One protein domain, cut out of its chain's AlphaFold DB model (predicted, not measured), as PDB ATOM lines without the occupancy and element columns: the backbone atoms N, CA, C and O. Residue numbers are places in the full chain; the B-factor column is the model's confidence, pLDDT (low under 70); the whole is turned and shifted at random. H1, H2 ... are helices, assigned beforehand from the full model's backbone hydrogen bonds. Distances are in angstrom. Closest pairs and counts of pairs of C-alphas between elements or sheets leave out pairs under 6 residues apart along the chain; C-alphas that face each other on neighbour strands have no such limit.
ATOM      1  N   GLU A  66      -4.535  16.382  25.474       95.75
ATOM      2  CA  GLU A  66      -3.224  16.005  24.964       95.75
ATOM      3  C   GLU A  66      -2.481  17.262  24.493       95.75
ATOM      4  O   GLU A  66      -3.118  18.248  24.122       95.75
ATOM      5  N   GLN A  67      -1.149  17.271  24.519       93.06
ATOM      6  CA  GLN A  67      -0.365  18.417  24.065       93.06
ATOM      7  C   GLN A  67      -0.037  18.291  22.574       93.06
ATOM      8  O   GLN A  67      -0.398  19.166  21.777       93.06
ATOM      9  N   ASP A  68       0.639  17.207  22.195       93.88
ATOM     10  CA  ASP A  68       1.161  16.991  20.846       93.88
ATOM     11  C   ASP A  68       0.014  16.693  19.867       93.88
ATOM     12  O   ASP A  68      -0.872  15.886  20.141       93.88
ATOM     13  N   GLY A  69      -0.057  17.437  18.758       94.25
ATOM     14  CA  GLY A  69      -1.124  17.298  17.758       94.25
ATOM     15  C   GLY A  69      -2.499  17.808  18.203       94.25
ATOM     16  O   GLY A  69      -3.403  17.904  17.374       94.25
ATOM     17  N   THR A  70      -2.651  18.196  19.475       95.62
ATOM     18  CA  THR A  70      -3.914  18.678  20.053       95.62
ATOM     19  C   THR A  70      -3.850  20.135  20.498       95.62
ATOM     20  O   THR A  70      -4.750  20.887  20.152       95.62
ATOM     21  N   LEU A  71      -2.814  20.579  21.218       95.38
ATOM     22  CA  LEU A  71      -2.638  21.990  21.619       95.38
ATOM     23  C   LEU A  71      -1.593  22.720  20.768       95.38
ATOM     24  O   LEU A  71      -1.703  23.931  20.544       95.38
ATOM     25  N   TRP A  72      -0.612  21.987  20.247       94.69
ATOM     26  CA  TRP A  72       0.397  22.493  19.319       94.69
ATOM     27  C   TRP A  72       0.789  21.443  18.274       94.69
ATOM     28  O   TRP A  72       0.378  20.284  18.351       94.69
ATOM     29  N   ILE A  73       1.561  21.845  17.265       94.06
ATOM     30  CA  ILE A  73       1.920  20.949  16.161       94.06
ATOM     31  C   ILE A  73       2.832  19.792  16.601       94.06
ATOM     32  O   ILE A  73       3.761  19.974  17.380       94.06
ATOM     33  N   GLU A  74       2.631  18.616  16.002       92.12
ATOM     34  CA  GLU A  74       3.512  17.442  16.168       92.12
ATOM     35  C   GLU A  74       4.195  16.988  14.864       92.12
ATOM     36  O   GLU A  74       5.080  16.134  14.865       92.12
ATOM     37  N   HIS A  75       3.802  17.560  13.722       86.94
ATOM     38  CA  HIS A  75       4.327  17.187  12.412       86.94
ATOM     39  C   HIS A  75       5.296  18.260  11.880       86.94
ATOM     40  O   HIS A  75       4.967  19.444  11.860       86.94
ATOM     41  N   GLN A  76       6.476  17.924  11.345       78.19
ATOM     42  CA  GLN A  76       6.971  16.594  10.931       78.19
ATOM     43  C   GLN A  76       7.532  15.712  12.054       78.19
ATOM     44  O   GLN A  76       7.793  14.534  11.811       78.19
ATOM     45  N   THR A  77       7.790  16.260  13.240       85.00
ATOM     46  CA  THR A  77       8.321  15.516  14.392       85.00
ATOM     47  C   THR A  77       8.009  16.267  15.687       85.00
ATOM     48  O   THR A  77       7.940  17.496  15.671       85.00
ATOM     49  N   TYR A  78       7.882  15.542  16.800       88.94
ATOM     50  CA  TYR A  78       7.653  16.093  18.138       88.94
ATOM     51  C   TYR A  78       8.702  17.137  18.549       88.94
ATOM     52  O   TYR A  78       9.909  16.913  18.405       88.94
ATOM     53  N   SER A  79       8.253  18.246  19.144       91.44
ATOM     54  CA  SER A  79       9.135  19.303  19.662       91.44
ATOM     55  C   SER A  79      10.130  18.763  20.700       91.44
ATOM     56  O   SER A  79      11.315  19.083  20.628       91.44
ATOM     57  N   GLN A  80       9.699  17.859  21.591       91.06
ATOM     58  CA  GLN A  80      10.583  17.231  22.586       91.06
ATOM     59  C   GLN A  80      11.721  16.431  21.935       91.06
ATOM     60  O   GLN A  80      12.866  16.473  22.382       91.06
ATOM     61  N   PHE A  81      11.444  15.726  20.837       90.38
ATOM     62  CA  PHE A  81      12.488  15.005  20.118       90.38
ATOM     63  C   PHE A  81      13.516  15.965  19.506       90.38
ATOM     64  O   PHE A  81      14.717  15.705  19.551       90.38
ATOM     65  N   MET A  82      13.067  17.105  18.977       90.38
ATOM     66  CA  MET A  82      13.966  18.130  18.443       90.38
ATOM     67  C   MET A  82      14.852  18.745  19.533       90.38
ATOM     68  O   MET A  82      16.031  19.014  19.285       90.38
ATOM     69  N   HIS A  83      14.324  18.905  20.747       92.88
ATOM     70  CA  HIS A  83      15.106  19.297  21.918       92.88
ATOM     71  C   HIS A  83      16.174  18.255  22.272       92.88
ATOM     72  O   HIS A  83      17.351  18.602  22.373       92.88
ATOM     73  N   VAL A  84      15.811  16.968  22.326       94.06
ATOM     74  CA  VAL A  84      16.757  15.855  22.545       94.06
ATOM     75  C   VAL A  84      17.865  15.837  21.489       94.06
ATOM     76  O   VAL A  84      19.038  15.699  21.831       94.06
ATOM     77  N   VAL A  85      17.532  16.037  20.211       90.94
ATOM     78  CA  VAL A  85      18.517  16.136  19.119       90.94
ATOM     79  C   VAL A  85      19.462  17.327  19.328       90.94
ATOM     80  O   VAL A  85      20.675  17.180  19.172       90.94
ATOM     81  N   GLY A  86      18.937  18.493  19.718       89.62
ATOM     82  CA  GLY A  86      19.748  19.671  20.038       89.62
ATOM     83  C   GLY A  86      20.705  19.421  21.208       89.62
ATOM     84  O   GLY A  86      21.902  19.703  21.113       89.62
ATOM     85  N   ARG A  87      20.206  18.807  22.285       92.88
ATOM     86  CA  ARG A  87      21.013  18.435  23.452       92.88
ATOM     87  C   ARG A  87      22.041  17.353  23.150       92.88
ATOM     88  O   ARG A  87      23.137  17.403  23.703       92.88
ATOM     89  N   ALA A  88      21.740  16.405  22.264       92.75
ATOM     90  CA  ALA A  88      22.676  15.353  21.877       92.75
ATOM     91  C   ALA A  88      23.988  15.941  21.330       92.75
ATOM     92  O   ALA A  88      25.063  15.442  21.657       92.75
ATOM     93  N   LEU A  89      23.929  17.051  20.586       89.44
ATOM     94  CA  LEU A  89      25.125  17.759  20.118       89.44
ATOM     95  C   LEU A  89      25.946  18.354  21.275       89.44
ATOM     96  O   LEU A  89      27.176  18.264  21.266       89.44
ATOM     97  N   ALA A  90      25.288  18.923  22.288       89.62
ATOM     98  CA  ALA A  90      25.956  19.447  23.481       89.62
ATOM     99  C   ALA A  90      26.605  18.327  24.312       89.62
ATOM    100  O   ALA A  90      27.749  18.457  24.749       89.62
ATOM    101  N   VAL A  91      25.912  17.195  24.464       91.81
ATOM    102  CA  VAL A  91      26.430  16.009  25.156       91.81
ATOM    103  C   VAL A  91      27.646  15.440  24.431       91.81
ATOM    104  O   VAL A  91      28.650  15.162  25.078       91.81
ATOM    105  N   VAL A  92      27.622  15.340  23.098       94.06
ATOM    106  CA  VAL A  92      28.793  14.900  22.323       94.06
ATOM    107  C   VAL A  92      29.969  15.866  22.466       94.06
ATOM    108  O   VAL A  92      31.115  15.429  22.547       94.06
ATOM    109  N   LYS A  93      29.719  17.180  22.536       91.06
ATOM    110  CA  LYS A  93      30.783  18.165  22.783       91.06
ATOM    111  C   LYS A  93      31.471  17.933  24.133       91.06
ATOM    112  O   LYS A  93      32.684  18.096  24.222       91.06
ATOM    113  N   ALA A  94      30.714  17.553  25.163       91.19
ATOM    114  CA  ALA A  94      31.256  17.219  26.481       91.19
ATOM    115  C   ALA A  94      31.890  15.814  26.537       91.19
ATOM    116  O   ALA A  94      32.829  15.594  27.296       91.19
ATOM    117  N   LYS A  95      31.380  14.874  25.733       92.06
ATOM    118  CA  LYS A  95      31.749  13.452  25.694       92.06
ATOM    119  C   LYS A  95      32.057  13.023  24.263       92.06
ATOM    120  O   LYS A  95      31.233  12.416  23.571       92.06
ATOM    121  N   SER A  96      33.245  13.401  23.795       93.94
ATOM    122  CA  SER A  96      33.650  13.239  22.392       93.94
ATOM    123  C   SER A  96      33.655  11.785  21.897       93.94
ATOM    124  O   SER A  96      33.511  11.546  20.697       93.94
ATOM    125  N   GLU A  97      33.747  10.802  22.795       94.56
ATOM    126  CA  GLU A  97      33.633   9.376  22.491       94.56
ATOM    127  C   GLU A  97      32.269   9.004  21.889       94.56
ATOM    128  O   GLU A  97      32.191   8.125  21.026       94.56
ATOM    129  N   LEU A  98      31.203   9.725  22.263       94.19
ATOM    130  CA  LEU A  98      29.853   9.486  21.753       94.19
ATOM    131  C   LEU A  98      29.730   9.816  20.266       94.19
ATOM    132  O   LEU A  98      28.896   9.225  19.588       94.19
ATOM    133  N   ALA A  99      30.598  10.670  19.714       93.25
ATOM    134  CA  ALA A  99      30.568  11.052  18.299       93.25
ATOM    135  C   ALA A  99      30.663   9.858  17.329       93.25
ATOM    136  O   ALA A  99      30.274   9.956  16.164       93.25
ATOM    137  N   ARG A 100      31.205   8.725  17.792       94.12
ATOM    138  CA  ARG A 100      31.387   7.501  16.995       94.12
ATOM    139  C   ARG A 100      30.307   6.446  17.243       94.12
ATOM    140  O   ARG A 100      30.339   5.406  16.590       94.12
ATOM    141  N   ILE A 101      29.375   6.703  18.158       93.19
ATOM    142  CA  ILE A 101      28.388   5.743  18.649       93.19
ATOM    143  C   ILE A 101      27.000   6.141  18.139       93.19
ATOM    144  O   ILE A 101      26.625   7.313  18.167       93.19
ATOM    145  N   GLU A 102      26.220   5.169  17.664       93.25
ATOM    146  CA  GLU A 102      24.813   5.420  17.348       93.25
ATOM    147  C   GLU A 102      23.994   5.567  18.639       93.25
ATOM    148  O   GLU A 102      24.197   4.801  19.586       93.25
ATOM    149  N   PRO A 103      23.049   6.516  18.699       94.69
ATOM    150  CA  PRO A 103      22.550   7.344  17.586       94.69
ATOM    151  C   PRO A 103      23.182   8.740  17.440       94.69
ATOM    152  O   PRO A 103      22.781   9.522  16.575       94.69
ATOM    153  N   PHE A 104      24.172   9.088  18.264       95.44
ATOM    154  CA  PHE A 104      24.817  10.407  18.232       95.44
ATOM    155  C   PHE A 104      25.525  10.674  16.905       95.44
ATOM    156  O   PHE A 104      25.457  11.785  16.378       95.44
ATOM    157  N   LYS A 105      26.144   9.642  16.325       94.19
ATOM    158  CA  LYS A 105      26.751   9.707  14.994       94.19
ATOM    159  C   LYS A 105      25.734  10.117  13.920       94.19
ATOM    160  O   LYS A 105      26.029  11.001  13.110       94.19
ATOM    161  N   ALA A 106      24.537   9.523  13.912       93.00
ATOM    162  CA  ALA A 106      23.471   9.909  12.990       93.00
ATOM    163  C   ALA A 106      23.037  11.371  13.182       93.00
ATOM    164  O   ALA A 106      22.926  12.103  12.195       93.00
ATOM    165  N   VAL A 107      22.866  11.821  14.428       92.06
ATOM    166  CA  VAL A 107      22.503  13.214  14.746       92.06
ATOM    167  C   VAL A 107      23.570  14.204  14.270       92.06
ATOM    168  O   VAL A 107      23.246  15.164  13.570       92.06
ATOM    169  N   MET A 108      24.847  13.941  14.560       92.75
ATOM    170  CA  MET A 108      25.964  14.792  14.132       92.75
ATOM    171  C   MET A 108      26.088  14.923  12.615       92.75
ATOM    172  O   MET A 108      26.610  15.921  12.125       92.75
ATOM    173  N   SER A 109      25.615  13.929  11.858       90.50
ATOM    174  CA  SER A 109      25.634  14.003  10.398       90.50
ATOM    175  C   SER A 109      24.737  15.117   9.844       90.50
ATOM    176  O   SER A 109      24.886  15.483   8.679       90.50
ATOM    177  N   GLY A 110      23.766  15.607  10.630       86.06
ATOM    178  CA  GLY A 110      22.761  16.591  10.211       86.06
ATOM    179  C   GLY A 110      21.802  16.089   9.122       86.06
ATOM    180  O   GLY A 110      20.920  16.819   8.667       86.06
ATOM    181  N   LYS A 111      21.948  14.836   8.673       87.50
ATOM    182  CA  LYS A 111      21.142  14.265   7.594       87.50
ATOM    183  C   LYS A 111      19.788  13.848   8.152       87.50
ATOM    184  O   LYS A 111      19.678  12.830   8.831       87.50
ATOM    185  N   ARG A 112      18.730  14.577   7.781       82.62
ATOM    186  CA  ARG A 112      17.342  14.273   8.185       82.62
ATOM    187  C   ARG A 112      16.950  12.820   7.897       82.62
ATOM    188  O   ARG A 112      16.318  12.191   8.731       82.62
ATOM    189  N   GLY A 113      17.395  12.258   6.770       86.88
ATOM    190  CA  GLY A 113      17.150  10.853   6.427       86.88
ATOM    191  C   GLY A 113      17.893   9.827   7.296       86.88
ATOM    192  O   GLY A 113      17.476   8.677   7.334       86.88
ATOM    193  N   ALA A 114      18.979  10.208   7.980       88.81
ATOM    194  CA  ALA A 114      19.637   9.355   8.974       88.81
ATOM    195  C   ALA A 114      18.894   9.418  10.316       88.81
ATOM    196  O   ALA A 114      18.624   8.383  10.913       88.81
ATOM    197  N   ILE A 115      18.483  10.620  10.733       88.06
ATOM    198  CA  ILE A 115      17.699  10.840  11.958       88.06
ATOM    199  C   ILE A 115      16.322  10.164  11.859       88.06
ATOM    200  O   ILE A 115      15.879   9.520  12.801       88.06
ATOM    201  N   ALA A 116      15.671  10.226  10.695       86.69
ATOM    202  CA  ALA A 116      14.372   9.591  10.456       86.69
ATOM    203  C   ALA A 116      14.407   8.051  10.487       86.69
ATOM    204  O   ALA A 116      13.356   7.421  10.517       86.69
ATOM    205  N   LYS A 117      15.597   7.436  10.447       90.12
ATOM    206  CA  LYS A 117      15.775   5.978  10.538       90.12
ATOM    207  C   LYS A 117      16.058   5.496  11.960       90.12
ATOM    208  O   LYS A 117      16.213   4.294  12.153       90.12
ATOM    209  N   LEU A 118      16.169   6.407  12.930       89.88
ATOM    210  CA  LEU A 118      16.411   6.038  14.319       89.88
ATOM    211  C   LEU A 118      15.246   5.207  14.849       89.88
ATOM    212  O   LEU A 118      14.080   5.567  14.685       89.88
ATOM    213  N   SER A 119      15.574   4.088  15.487       91.81
ATOM    214  CA  SER A 119      14.575   3.253  16.145       91.81
ATOM    215  C   SER A 119      14.096   3.905  17.443       91.81
ATOM    216  O   SER A 119      14.777   4.755  18.016       91.81
ATOM    217  N   GLN A 120      12.964   3.452  17.982       89.75
ATOM    218  CA  GLN A 120      12.506   3.893  19.305       89.75
ATOM    219  C   GLN A 120      13.559   3.641  20.400       89.75
ATOM    220  O   GLN A 120      13.746   4.475  21.283       89.75
ATOM    221  N   ALA A 121      14.293   2.525  20.320       93.81
ATOM    222  CA  ALA A 121      15.378   2.223  21.250       93.81
ATOM    223  C   ALA A 121      16.530   3.236  21.140       93.81
ATOM    224  O   ALA A 121      17.137   3.595  22.148       93.81
ATOM    225  N   ASP A 122      16.819   3.728  19.936       93.50
ATOM    226  CA  ASP A 122      17.817   4.773  19.728       93.50
ATOM    227  C   ASP A 122      17.349   6.113  20.295       93.50
ATOM    228  O   ASP A 122      18.100   6.772  21.015       93.50
ATOM    229  N   VAL A 123      16.088   6.483  20.060       90.88
ATOM    230  CA  VAL A 123      15.494   7.675  20.681       90.88
ATOM    231  C   VAL A 123      15.605   7.600  22.204       90.88
ATOM    232  O   VAL A 123      16.064   8.556  22.828       90.88
ATOM    233  N   LEU A 124      15.282   6.452  22.802       92.56
ATOM    234  CA  LEU A 124      15.375   6.263  24.248       92.56
ATOM    235  C   LEU A 124      16.817   6.365  24.768       92.56
ATOM    236  O   LEU A 124      17.043   6.962  25.819       92.56
ATOM    237  N   LYS A 125      17.811   5.846  24.030       93.12
ATOM    238  CA  LYS A 125      19.233   6.036  24.372       93.12
ATOM    239  C   LYS A 125      19.627   7.511  24.363       93.12
ATOM    240  O   LYS A 125      20.371   7.932  25.248       93.12
ATOM    241  N   MET A 126      19.144   8.294  23.391       94.00
ATOM    242  CA  MET A 126      19.395   9.740  23.383       94.00
ATOM    243  C   MET A 126      18.759  10.398  24.591       94.00
ATOM    244  O   MET A 126      19.472  11.055  25.333       94.00
ATOM    245  N   VAL A 127      17.467  10.154  24.827       92.88
ATOM    246  CA  VAL A 127      16.736  10.689  25.982       92.88
ATOM    247  C   VAL A 127      17.487  10.398  27.280       92.88
ATOM    248  O   VAL A 127      17.749  11.317  28.053       92.88
ATOM    249  N   ALA A 128      17.908   9.148  27.490       92.94
ATOM    250  CA  ALA A 128      18.661   8.760  28.676       92.94
ATOM    251  C   ALA A 128      19.978   9.542  28.801       92.94
ATOM    252  O   ALA A 128      20.294  10.061  29.867       92.94
ATOM    253  N   ALA A 129      20.738   9.675  27.717       92.75
ATOM    254  CA  ALA A 129      22.016  10.380  27.741       92.75
ATOM    255  C   ALA A 129      21.880  11.905  27.846       92.75
ATOM    256  O   ALA A 129      22.796  12.560  28.341       92.75
ATOM    257  N   THR A 130      20.780  12.476  27.347       92.81
ATOM    258  CA  THR A 130      20.593  13.926  27.279       92.81
ATOM    259  C   THR A 130      19.825  14.490  28.452       92.81
ATOM    260  O   THR A 130      20.081  15.644  28.771       92.81
ATOM    261  N   LEU A 131      18.903  13.733  29.062       91.50
ATOM    262  CA  LEU A 131      17.929  14.233  30.045       91.50
ATOM    263  C   LEU A 131      18.075  13.623  31.451       91.50
ATOM    264  O   LEU A 131      17.264  13.916  32.323       91.50
ATOM    265  N   THR A 132      19.085  12.784  31.708       89.88
ATOM    266  CA  THR A 132      19.328  12.214  33.049       89.88
ATOM    267  C   THR A 132      20.578  12.795  33.704       89.88
ATOM    268  O   THR A 132      21.446  13.357  33.035       89.88
ATOM    269  N   GLY A 133      20.668  12.668  35.031       89.06
ATOM    270  CA  GLY A 133      21.826  13.126  35.805       89.06
ATOM    271  C   GLY A 133      21.889  14.638  36.048       89.06
ATOM    272  O   GLY A 133      22.923  15.111  36.506       89.06
ATOM    273  N   MET A 134      20.810  15.375  35.763       90.69
ATOM    274  CA  MET A 134      20.645  16.787  36.133       90.69
ATOM    275  C   MET A 134      19.496  16.966  37.120       90.69
ATOM    276  O   MET A 134      18.611  16.113  37.230       90.69
ATOM    277  N   SER A 135      19.509  18.088  37.826       95.31
ATOM    278  CA  SER A 135      18.387  18.533  38.644       95.31
ATOM    279  C   SER A 135      17.194  18.965  37.784       95.31
ATOM    280  O   SER A 135      17.327  19.313  36.609       95.31
ATOM    281  N   VAL A 136      16.008  18.990  38.394       95.44
ATOM    282  CA  VAL A 136      14.787  19.497  37.748       95.44
ATOM    283  C   VAL A 136      14.936  20.970  37.350       95.44
ATOM    284  O   VAL A 136      14.452  21.367  36.294       95.44
ATOM    285  N   ASP A 137      15.647  21.774  38.142       96.31
ATOM    286  CA  ASP A 137      15.862  23.194  37.842       96.31
ATOM    287  C   ASP A 137      16.765  23.398  36.622       96.31
ATOM    288  O   ASP A 137      16.468  24.234  35.768       96.31
ATOM    289  N   GLU A 138      17.832  22.605  36.496       93.94
ATOM    290  CA  GLU A 138      18.701  22.622  35.313       93.94
ATOM    291  C   GLU A 138      17.946  22.185  34.056       93.94
ATOM    292  O   GLU A 138      18.091  22.810  33.006       93.94
ATOM    293  N   PHE A 139      17.115  21.144  34.169       93.50
ATOM    294  CA  PHE A 139      16.248  20.705  33.079       93.50
ATOM    295  C   PHE A 139      15.282  21.824  32.657       93.50
ATOM    296  O   PHE A 139      15.269  22.216  31.496       93.50
ATOM    297  N   ASN A 140      14.557  22.418  33.609       94.88
ATOM    298  CA  ASN A 140      13.610  23.499  33.338       94.88
ATOM    299  C   ASN A 140      14.277  24.734  32.712       94.88
ATOM    300  O   ASN A 140      13.681  25.398  31.863       94.88
ATOM    301  N   ALA A 141      15.494  25.079  33.140       95.00
ATOM    302  CA  ALA A 141      16.239  26.200  32.578       95.00
ATOM    303  C   ALA A 141      16.672  25.932  31.127       95.00
ATOM    304  O   ALA A 141      16.555  26.819  30.277       95.00
ATOM    305  N   ASP A 142      17.141  24.716  30.837       93.12
ATOM    306  CA  ASP A 142      17.515  24.297  29.485       93.12
ATOM    307  C   ASP A 142      16.302  24.246  28.542       93.12
ATOM    308  O   ASP A 142      16.364  24.806  27.448       93.12
ATOM    309  N   ASP A 143      15.180  23.679  28.989       93.56
ATOM    310  CA  ASP A 143      13.922  23.626  28.232       93.56
ATOM    311  C   ASP A 143      13.422  25.026  27.867       93.56
ATOM    312  O   ASP A 143      13.116  25.305  26.705       93.56
ATOM    313  N   LYS A 144      13.388  25.943  28.842       94.81
ATOM    314  CA  LYS A 144      12.983  27.339  28.614       94.81
ATOM    315  C   LYS A 144      13.892  28.033  27.613       94.81
ATOM    316  O   LYS A 144      13.409  28.721  26.714       94.81
ATOM    317  N   LYS A 145      15.206  27.838  27.743       94.62
ATOM    318  CA  LYS A 145      16.173  28.389  26.796       94.62
ATOM    319  C   LYS A 145      15.934  27.837  25.391       94.62
ATOM    320  O   LYS A 145      15.888  28.606  24.434       94.62
ATOM    321  N   TRP A 146      15.746  26.525  25.262       94.56
ATOM    322  CA  TRP A 146      15.493  25.902  23.971       94.56
ATOM    323  C   TRP A 146      14.200  26.418  23.336       94.56
ATOM    324  O   TRP A 146      14.223  26.801  22.170       94.56
ATOM    325  N   LEU A 147      13.102  26.518  24.091       94.00
ATOM    326  CA  LEU A 147      11.833  27.065  23.591       94.00
ATOM    327  C   LEU A 147      11.958  28.527  23.131       94.00
ATOM    328  O   LEU A 147      11.322  28.907  22.145       94.00
ATOM    329  N   ALA A 148      12.796  29.326  23.797       94.25
ATOM    330  CA  ALA A 148      13.049  30.724  23.447       94.25
ATOM    331  C   ALA A 148      13.940  30.911  22.204       94.25
ATOM    332  O   ALA A 148      13.904  31.967  21.577       94.25
ATOM    333  N   GLU A 149      14.749  29.916  21.830       93.50
ATOM    334  CA  GLU A 149      15.739  30.036  20.749       93.50
ATOM    335  C   GLU A 149      15.378  29.196  19.515       93.50
ATOM    336  O   GLU A 149      15.528  29.651  18.376       93.50
ATOM    337  N   ALA A 150      14.886  27.973  19.721       92.19
ATOM    338  CA  ALA A 150      14.647  27.003  18.664       92.19
ATOM    339  C   ALA A 150      13.488  27.433  17.766       92.19
ATOM    340  O   ALA A 150      12.416  27.815  18.238       92.19
ATOM    341  N   ARG A 151      13.698  27.330  16.450       92.88
ATOM    342  CA  ARG A 151      12.699  27.662  15.433       92.88
ATOM    343  C   ARG A 151      12.392  26.461  14.561       92.88
ATOM    344  O   ARG A 151      13.306  25.788  14.080       92.88
ATOM    345  N   ASP A 152      11.111  26.269  14.278       91.25
ATOM    346  CA  ASP A 152      10.673  25.232  13.356       91.25
ATOM    347  C   ASP A 152      11.178  25.532  11.929       91.25
ATOM    348  O   ASP A 152      11.051  26.660  11.431       91.25
ATOM    349  N   PRO A 153      11.760  24.544  11.225       87.31
ATOM    350  CA  PRO A 153      12.357  24.769   9.916       87.31
ATOM    351  C   PRO A 153      11.339  25.083   8.813       87.31
ATOM    352  O   PRO A 153      11.743  25.684   7.814       87.31
ATOM    353  N   ARG A 154      10.064  24.695   8.953       88.94
ATOM    354  CA  ARG A 154       9.006  24.960   7.968       88.94
ATOM    355  C   ARG A 154       8.393  26.341   8.188       88.94
ATOM    356  O   ARG A 154       8.282  27.104   7.233       88.94
ATOM    357  N   TRP A 155       8.024  26.663   9.422       91.75
ATOM    358  CA  TRP A 155       7.273  27.870   9.772       91.75
ATOM    359  C   TRP A 155       8.140  29.050  10.198       91.75
ATOM    360  O   TRP A 155       7.653  30.177  10.226       91.75
ATOM    361  N   LYS A 156       9.420  28.814  10.511       93.81
ATOM    362  CA  LYS A 156      10.392  29.833  10.953       93.81
ATOM    363  C   LYS A 156       9.993  30.573  12.237       93.81
ATOM    364  O   LYS A 156      10.580  31.610  12.548       93.81
ATOM    365  N   LYS A 157       9.044  30.030  12.996       94.00
ATOM    366  CA  LYS A 157       8.602  30.531  14.304       94.00
ATOM    367  C   LYS A 157       9.183  29.693  15.433       94.00
ATOM    368  O   LYS A 157       9.609  28.563  15.184       94.00
ATOM    369  N   HIS A 158       9.198  30.241  16.643       93.81
ATOM    370  CA  HIS A 158       9.563  29.467  17.820       93.81
ATOM    371  C   HIS A 158       8.567  28.335  18.051       93.81
ATOM    372  O   HIS A 158       7.381  28.480  17.757       93.81
ATOM    373  N   HIS A 159       9.038  27.206  18.580       90.50
ATOM    374  CA  HIS A 159       8.176  26.044  18.825       90.50
ATOM    375  C   HIS A 159       6.985  26.386  19.737       90.50
ATOM    376  O   HIS A 159       5.868  25.955  19.464       90.50
ATOM    377  N   ALA A 160       7.196  27.241  20.744       90.12
ATOM    378  CA  ALA A 160       6.145  27.716  21.646       90.12
ATOM    379  C   ALA A 160       5.036  28.538  20.952       90.12
ATOM    380  O   ALA A 160       3.944  28.673  21.493       90.12
ATOM    381  N   GLU A 161       5.285  29.074  19.752       92.81
ATOM    382  CA  GLU A 161       4.296  29.841  18.982       92.81
ATOM    383  C   GLU A 161       3.438  28.959  18.060       92.81
ATOM    384  O   GLU A 161       2.490  29.440  17.438       92.81
ATOM    385  N   LEU A 162       3.779  27.675  17.907       94.69
ATOM    386  CA  LEU A 162       3.143  26.766  16.946       94.69
ATOM    387  C   LEU A 162       1.939  26.043  17.555       94.69
ATOM    388  O   LEU A 162       1.754  24.840  17.385       94.69
ATOM    389  N   THR A 163       1.121  26.809  18.264       95.19
ATOM    390  CA  THR A 163      -0.090  26.375  18.964       95.19
ATOM    391  C   THR A 163      -1.342  26.558  18.111       95.19
ATOM    392  O   THR A 163      -1.382  27.412  17.220       95.19
ATOM    393  N   TYR A 164      -2.409  25.824  18.422       95.56
ATOM    394  CA  TYR A 164      -3.698  25.981  17.750       95.56
ATOM    395  C   TYR A 164      -4.557  27.036  18.447       95.56
ATOM    396  O   TYR A 164      -5.050  26.818  19.551       95.56
ATOM    397  N   LEU A 165      -4.780  28.167  17.775       94.75
ATOM    398  CA  LEU A 165      -5.607  29.258  18.299       94.75
ATOM    399  C   LEU A 165      -7.015  28.806  18.755       94.75
ATOM    400  O   LEU A 165      -7.388  29.160  19.870       94.75
ATOM    401  N   PRO A 166      -7.758  27.951  18.013       95.06
ATOM    402  CA  PRO A 166      -9.046  27.438  18.494       95.06
ATOM    403  C   PRO A 166      -8.954  26.713  19.844       95.06
ATOM    404  O   PRO A 166      -9.866  26.785  20.659       95.06
ATOM    405  N   MET A 167      -7.835  26.040  20.118       95.56
ATOM    406  CA  MET A 167      -7.638  25.307  21.369       95.56
ATOM    407  C   MET A 167      -7.216  26.218  22.522       95.56
ATOM    408  O   MET A 167      -7.552  25.935  23.668       95.56
ATOM    409  N   GLN A 168      -6.552  27.344  22.242       93.44
ATOM    410  CA  GLN A 168      -6.320  28.380  23.253       93.44
ATOM    411  C   GLN A 168      -7.648  28.955  23.762       93.44
ATOM    412  O   GLN A 168      -7.826  29.113  24.967       93.44
ATOM    413  N   GLU A 169      -8.605  29.192  22.860       93.25
ATOM    414  CA  GLU A 169      -9.953  29.661  23.208       93.25
ATOM    415  C   GLU A 169     -10.697  28.643  24.089       93.25
ATOM    416  O   GLU A 169     -11.327  29.024  25.076       93.25
ATOM    417  N   VAL A 170     -10.552  27.343  23.800       93.25
ATOM    418  CA  VAL A 170     -11.102  26.256  24.632       93.25
ATOM    419  C   VAL A 170     -10.459  26.214  26.028       93.25
ATOM    420  O   VAL A 170     -11.157  25.964  27.009       93.25
ATOM    421  N   LEU A 171      -9.149  26.467  26.142       91.88
ATOM    422  CA  LEU A 171      -8.425  26.465  27.421       91.88
ATOM    423  C   LEU A 171      -8.736  27.683  28.298       91.88
ATOM    424  O   LEU A 171      -8.680  27.595  29.526       91.88
ATOM    425  N   THR A 172      -9.051  28.826  27.691       82.00
ATOM    426  CA  THR A 172      -9.387  30.062  28.408       82.00
ATOM    427  C   THR A 172     -10.801  30.528  28.073       82.00
ATOM    428  O   THR A 172     -10.965  31.592  27.470       82.00
ATOM    429  N   PRO A 173     -11.841  29.772  28.475       61.56
ATOM    430  CA  PRO A 173     -13.209  30.207  28.257       61.56
ATOM    431  C   PRO A 173     -13.472  31.506  29.041       61.56
ATOM    432  O   PRO A 173     -12.805  31.767  30.051       61.56
ATOM    433  N   PRO A 174     -14.454  32.325  28.617       53.81
ATOM    434  CA  PRO A 174     -14.763  33.596  29.263       53.81
ATOM    435  C   PRO A 174     -14.922  33.458  30.789       53.81
ATOM    436  O   PRO A 174     -15.437  32.434  31.266       53.81
ATOM    437  N   PRO A 175     -14.511  34.477  31.568       50.62
ATOM    438  CA  PRO A 175     -14.512  34.413  33.027       50.62
ATOM    439  C   PRO A 175     -15.885  34.006  33.584       50.62
ATOM    440  O   PRO A 175     -16.924  34.491  33.138       50.62
ATOM    441  N   GLY A 176     -15.880  33.091  34.562       51.19
ATOM    442  CA  GLY A 176     -17.080  32.596  35.251       51.19
ATOM    443  C   GLY A 176     -17.581  31.206  34.832       51.19
ATOM    444  O   GLY A 176     -18.500  30.699  35.471       51.19
ATOM    445  N   ARG A 177     -16.992  30.558  33.811       54.75
ATOM    446  CA  ARG A 177     -17.469  29.242  33.314       54.75
ATOM    447  C   ARG A 177     -16.566  28.053  33.667       54.75
ATOM    448  O   ARG A 177     -17.083  26.968  33.919       54.75
ATOM    449  N   CYS A 178     -15.256  28.256  33.804       44.47
ATOM    450  CA  CYS A 178     -14.319  27.244  34.295       44.47
ATOM    451  C   CYS A 178     -13.149  27.938  35.008       44.47
ATOM    452  O   CYS A 178     -12.576  28.881  34.464       44.47
ATOM    453  N   GLN A 179     -12.816  27.528  36.233       41.50
ATOM    454  CA  GLN A 179     -11.561  27.949  36.857       41.50
ATOM    455  C   GLN A 179     -10.472  27.056  36.272       41.50
ATOM    456  O   GLN A 179     -10.519  25.843  36.448       41.50
ATOM    457  N   THR A 180      -9.511  27.636  35.557       44.59
ATOM    458  CA  THR A 180      -8.318  26.896  35.149       44.59
ATOM    459  C   THR A 180      -7.520  26.574  36.406       44.59
ATOM    460  O   THR A 180      -6.778  27.403  36.935       44.59
ATOM    461  N   ALA A 181      -7.714  25.367  36.933       39.09
ATOM    462  CA  ALA A 181      -6.795  24.810  37.902       39.09
ATOM    463  C   ALA A 181      -5.442  24.670  37.194       39.09
ATOM    464  O   ALA A 181      -5.317  23.953  36.206       39.09
ATOM    465  N   ASN A 182      -4.442  25.375  37.718       37.09
ATOM    466  CA  ASN A 182      -3.037  25.244  37.350       37.09
ATOM    467  C   ASN A 182      -2.584  25.966  36.059       37.09
ATOM    468  O   ASN A 182      -2.146  25.363  35.085       37.09
ATOM    469  N   ARG A 183      -2.540  27.307  36.110       40.88
ATOM    470  CA  ARG A 183      -1.694  28.122  35.208       40.88
ATOM    471  C   ARG A 183      -0.180  27.915  35.414       40.88
ATOM    472  O   ARG A 183       0.603  28.561  34.736       40.88
ATOM    473  N   SER A 184       0.253  27.049  36.332       30.97
ATOM    474  CA  SER A 184       1.678  26.847  36.635       30.97
ATOM    475  C   SER A 184       2.373  25.812  35.744       30.97
ATOM    476  O   SER A 184       3.595  25.729  35.778       30.97
ATOM    477  N   SER A 185       1.629  25.038  34.949       34.41
ATOM    478  CA  SER A 185       2.182  23.986  34.074       34.41
ATOM    479  C   SER A 185       2.107  24.304  32.579       34.41
ATOM    480  O   SER A 185       2.707  23.596  31.778       34.41
ATOM    481  N   VAL A 186       1.427  25.385  32.196       34.66
ATOM    482  CA  VAL A 186       1.545  25.976  30.857       34.66
ATOM    483  C   VAL A 186       2.533  27.128  31.025       34.66
ATOM    484  O   VAL A 186       2.168  28.153  31.587       34.66
ATOM    485  N   MET A 187       3.804  26.868  30.706       29.83
ATOM    486  CA  MET A 187       4.990  27.679  31.034       29.83
ATOM    487  C   MET A 187       4.773  29.217  31.036       29.83
ATOM    488  O   MET A 187       4.103  29.724  30.134       29.83
ATOM    489  N   PRO A 188       5.374  29.958  31.997       37.00
ATOM    490  CA  PRO A 188       5.527  31.415  31.925       37.00
ATOM    491  C   PRO A 188       6.464  31.859  30.797       37.00
ATOM    492  O   PRO A 188       7.387  31.082  30.454       37.00
TER     493      PRO A 188
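AT A GLANCE: This is residues 66 to 188 of the 188 residues of an uncharacterized protein of Candidatus Accumulibacter sp (UniProt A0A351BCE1). The picture is a helical body about H1, with H5 packed on one side of it and H6 near it on the other, and a thinner extension that leads to H7 and a wide final loop. The short helices H2, H3 and H4 wind back from the end of H1, and H3 packs on that half of it; residues 173 to 179 and 181 to 186 stick out at the H7 end. The printed part has 123 residues with seven named helices, H1 to H7 in order, and no named strand: all helix. It is elongated, spanning 57 by 32 by 25 A, and only just loose, close to compact, with a radius of gyration of the C-alphas of 16.9 A.

HOW THE PARTS SIT: Residues 66 to 78 hold no named element and lead into H1, residues 79 to 94. A tight link joins H1 to H2, residues 96 to 100; the two are close but not clearly touching, with the C-alphas of Val 92 and Leu 98 closest at 5.5 A. H3, residues 104 to 108, touches H2 only at the corner, closest at C-alphas 99 and 105, 5.2 A apart. H3 touches H1 at its residues 85 to 92 alone, the closest C-alphas being those of Ala 88 and Phe 104, 6.5 A apart. H4, residues 112 to 115, touches H3 only at the corner, closest at C-alphas 106 and 114, 5.6 A apart. H5, residues 120 to 131, touches H1 at a steep tilt of 62 degrees, the same way, closest at the C-alphas of Arg 87 and Thr 130, 5.9 A apart. H6, residues 136 to 149, is close to H1 but not clearly touching; the closest C-alphas, of His 83 and Trp 146, are 6.9 A apart, and the lines are only just about perpendicular, at 72 degrees. H7, residues 165 to 171, touches no helix. Every O i to N i+4 pair is within hydrogen-bond range in H3, H5, H6 and H7; H1 has 10 of 12, H2 has 0 of 1 but 2 of 2 O i to N i+3 pairs, and H4 is too short for an O i to N i+4 pair.

IN THESE COORDINATES: H1 begins at C-alpha 79, (9.135, 19.303, 19.662), and is 23.2 A long from first to last C-alpha. H2, H3 and H4 are short helices of five, five and four residues. H5 is 15.9 A long and H6 20.0 A, ending at C-alpha 149, (15.739, 30.036, 20.749). H7 is 9.9 A long and ends at C-alpha 171, (-8.425, 26.465, 27.421).

THE WHOLE: The two C-alphas farthest apart, of Arg 100 and Gly 176, are 57.6 A apart. The printed part has no cut and ends at the chain's last residue, Pro 188. The link from H6 to H7, 15 residues, is long; the other links between helices are tight. Mean pLDDT of the printed part is 85.7, and residues 173 to 188 are under 70.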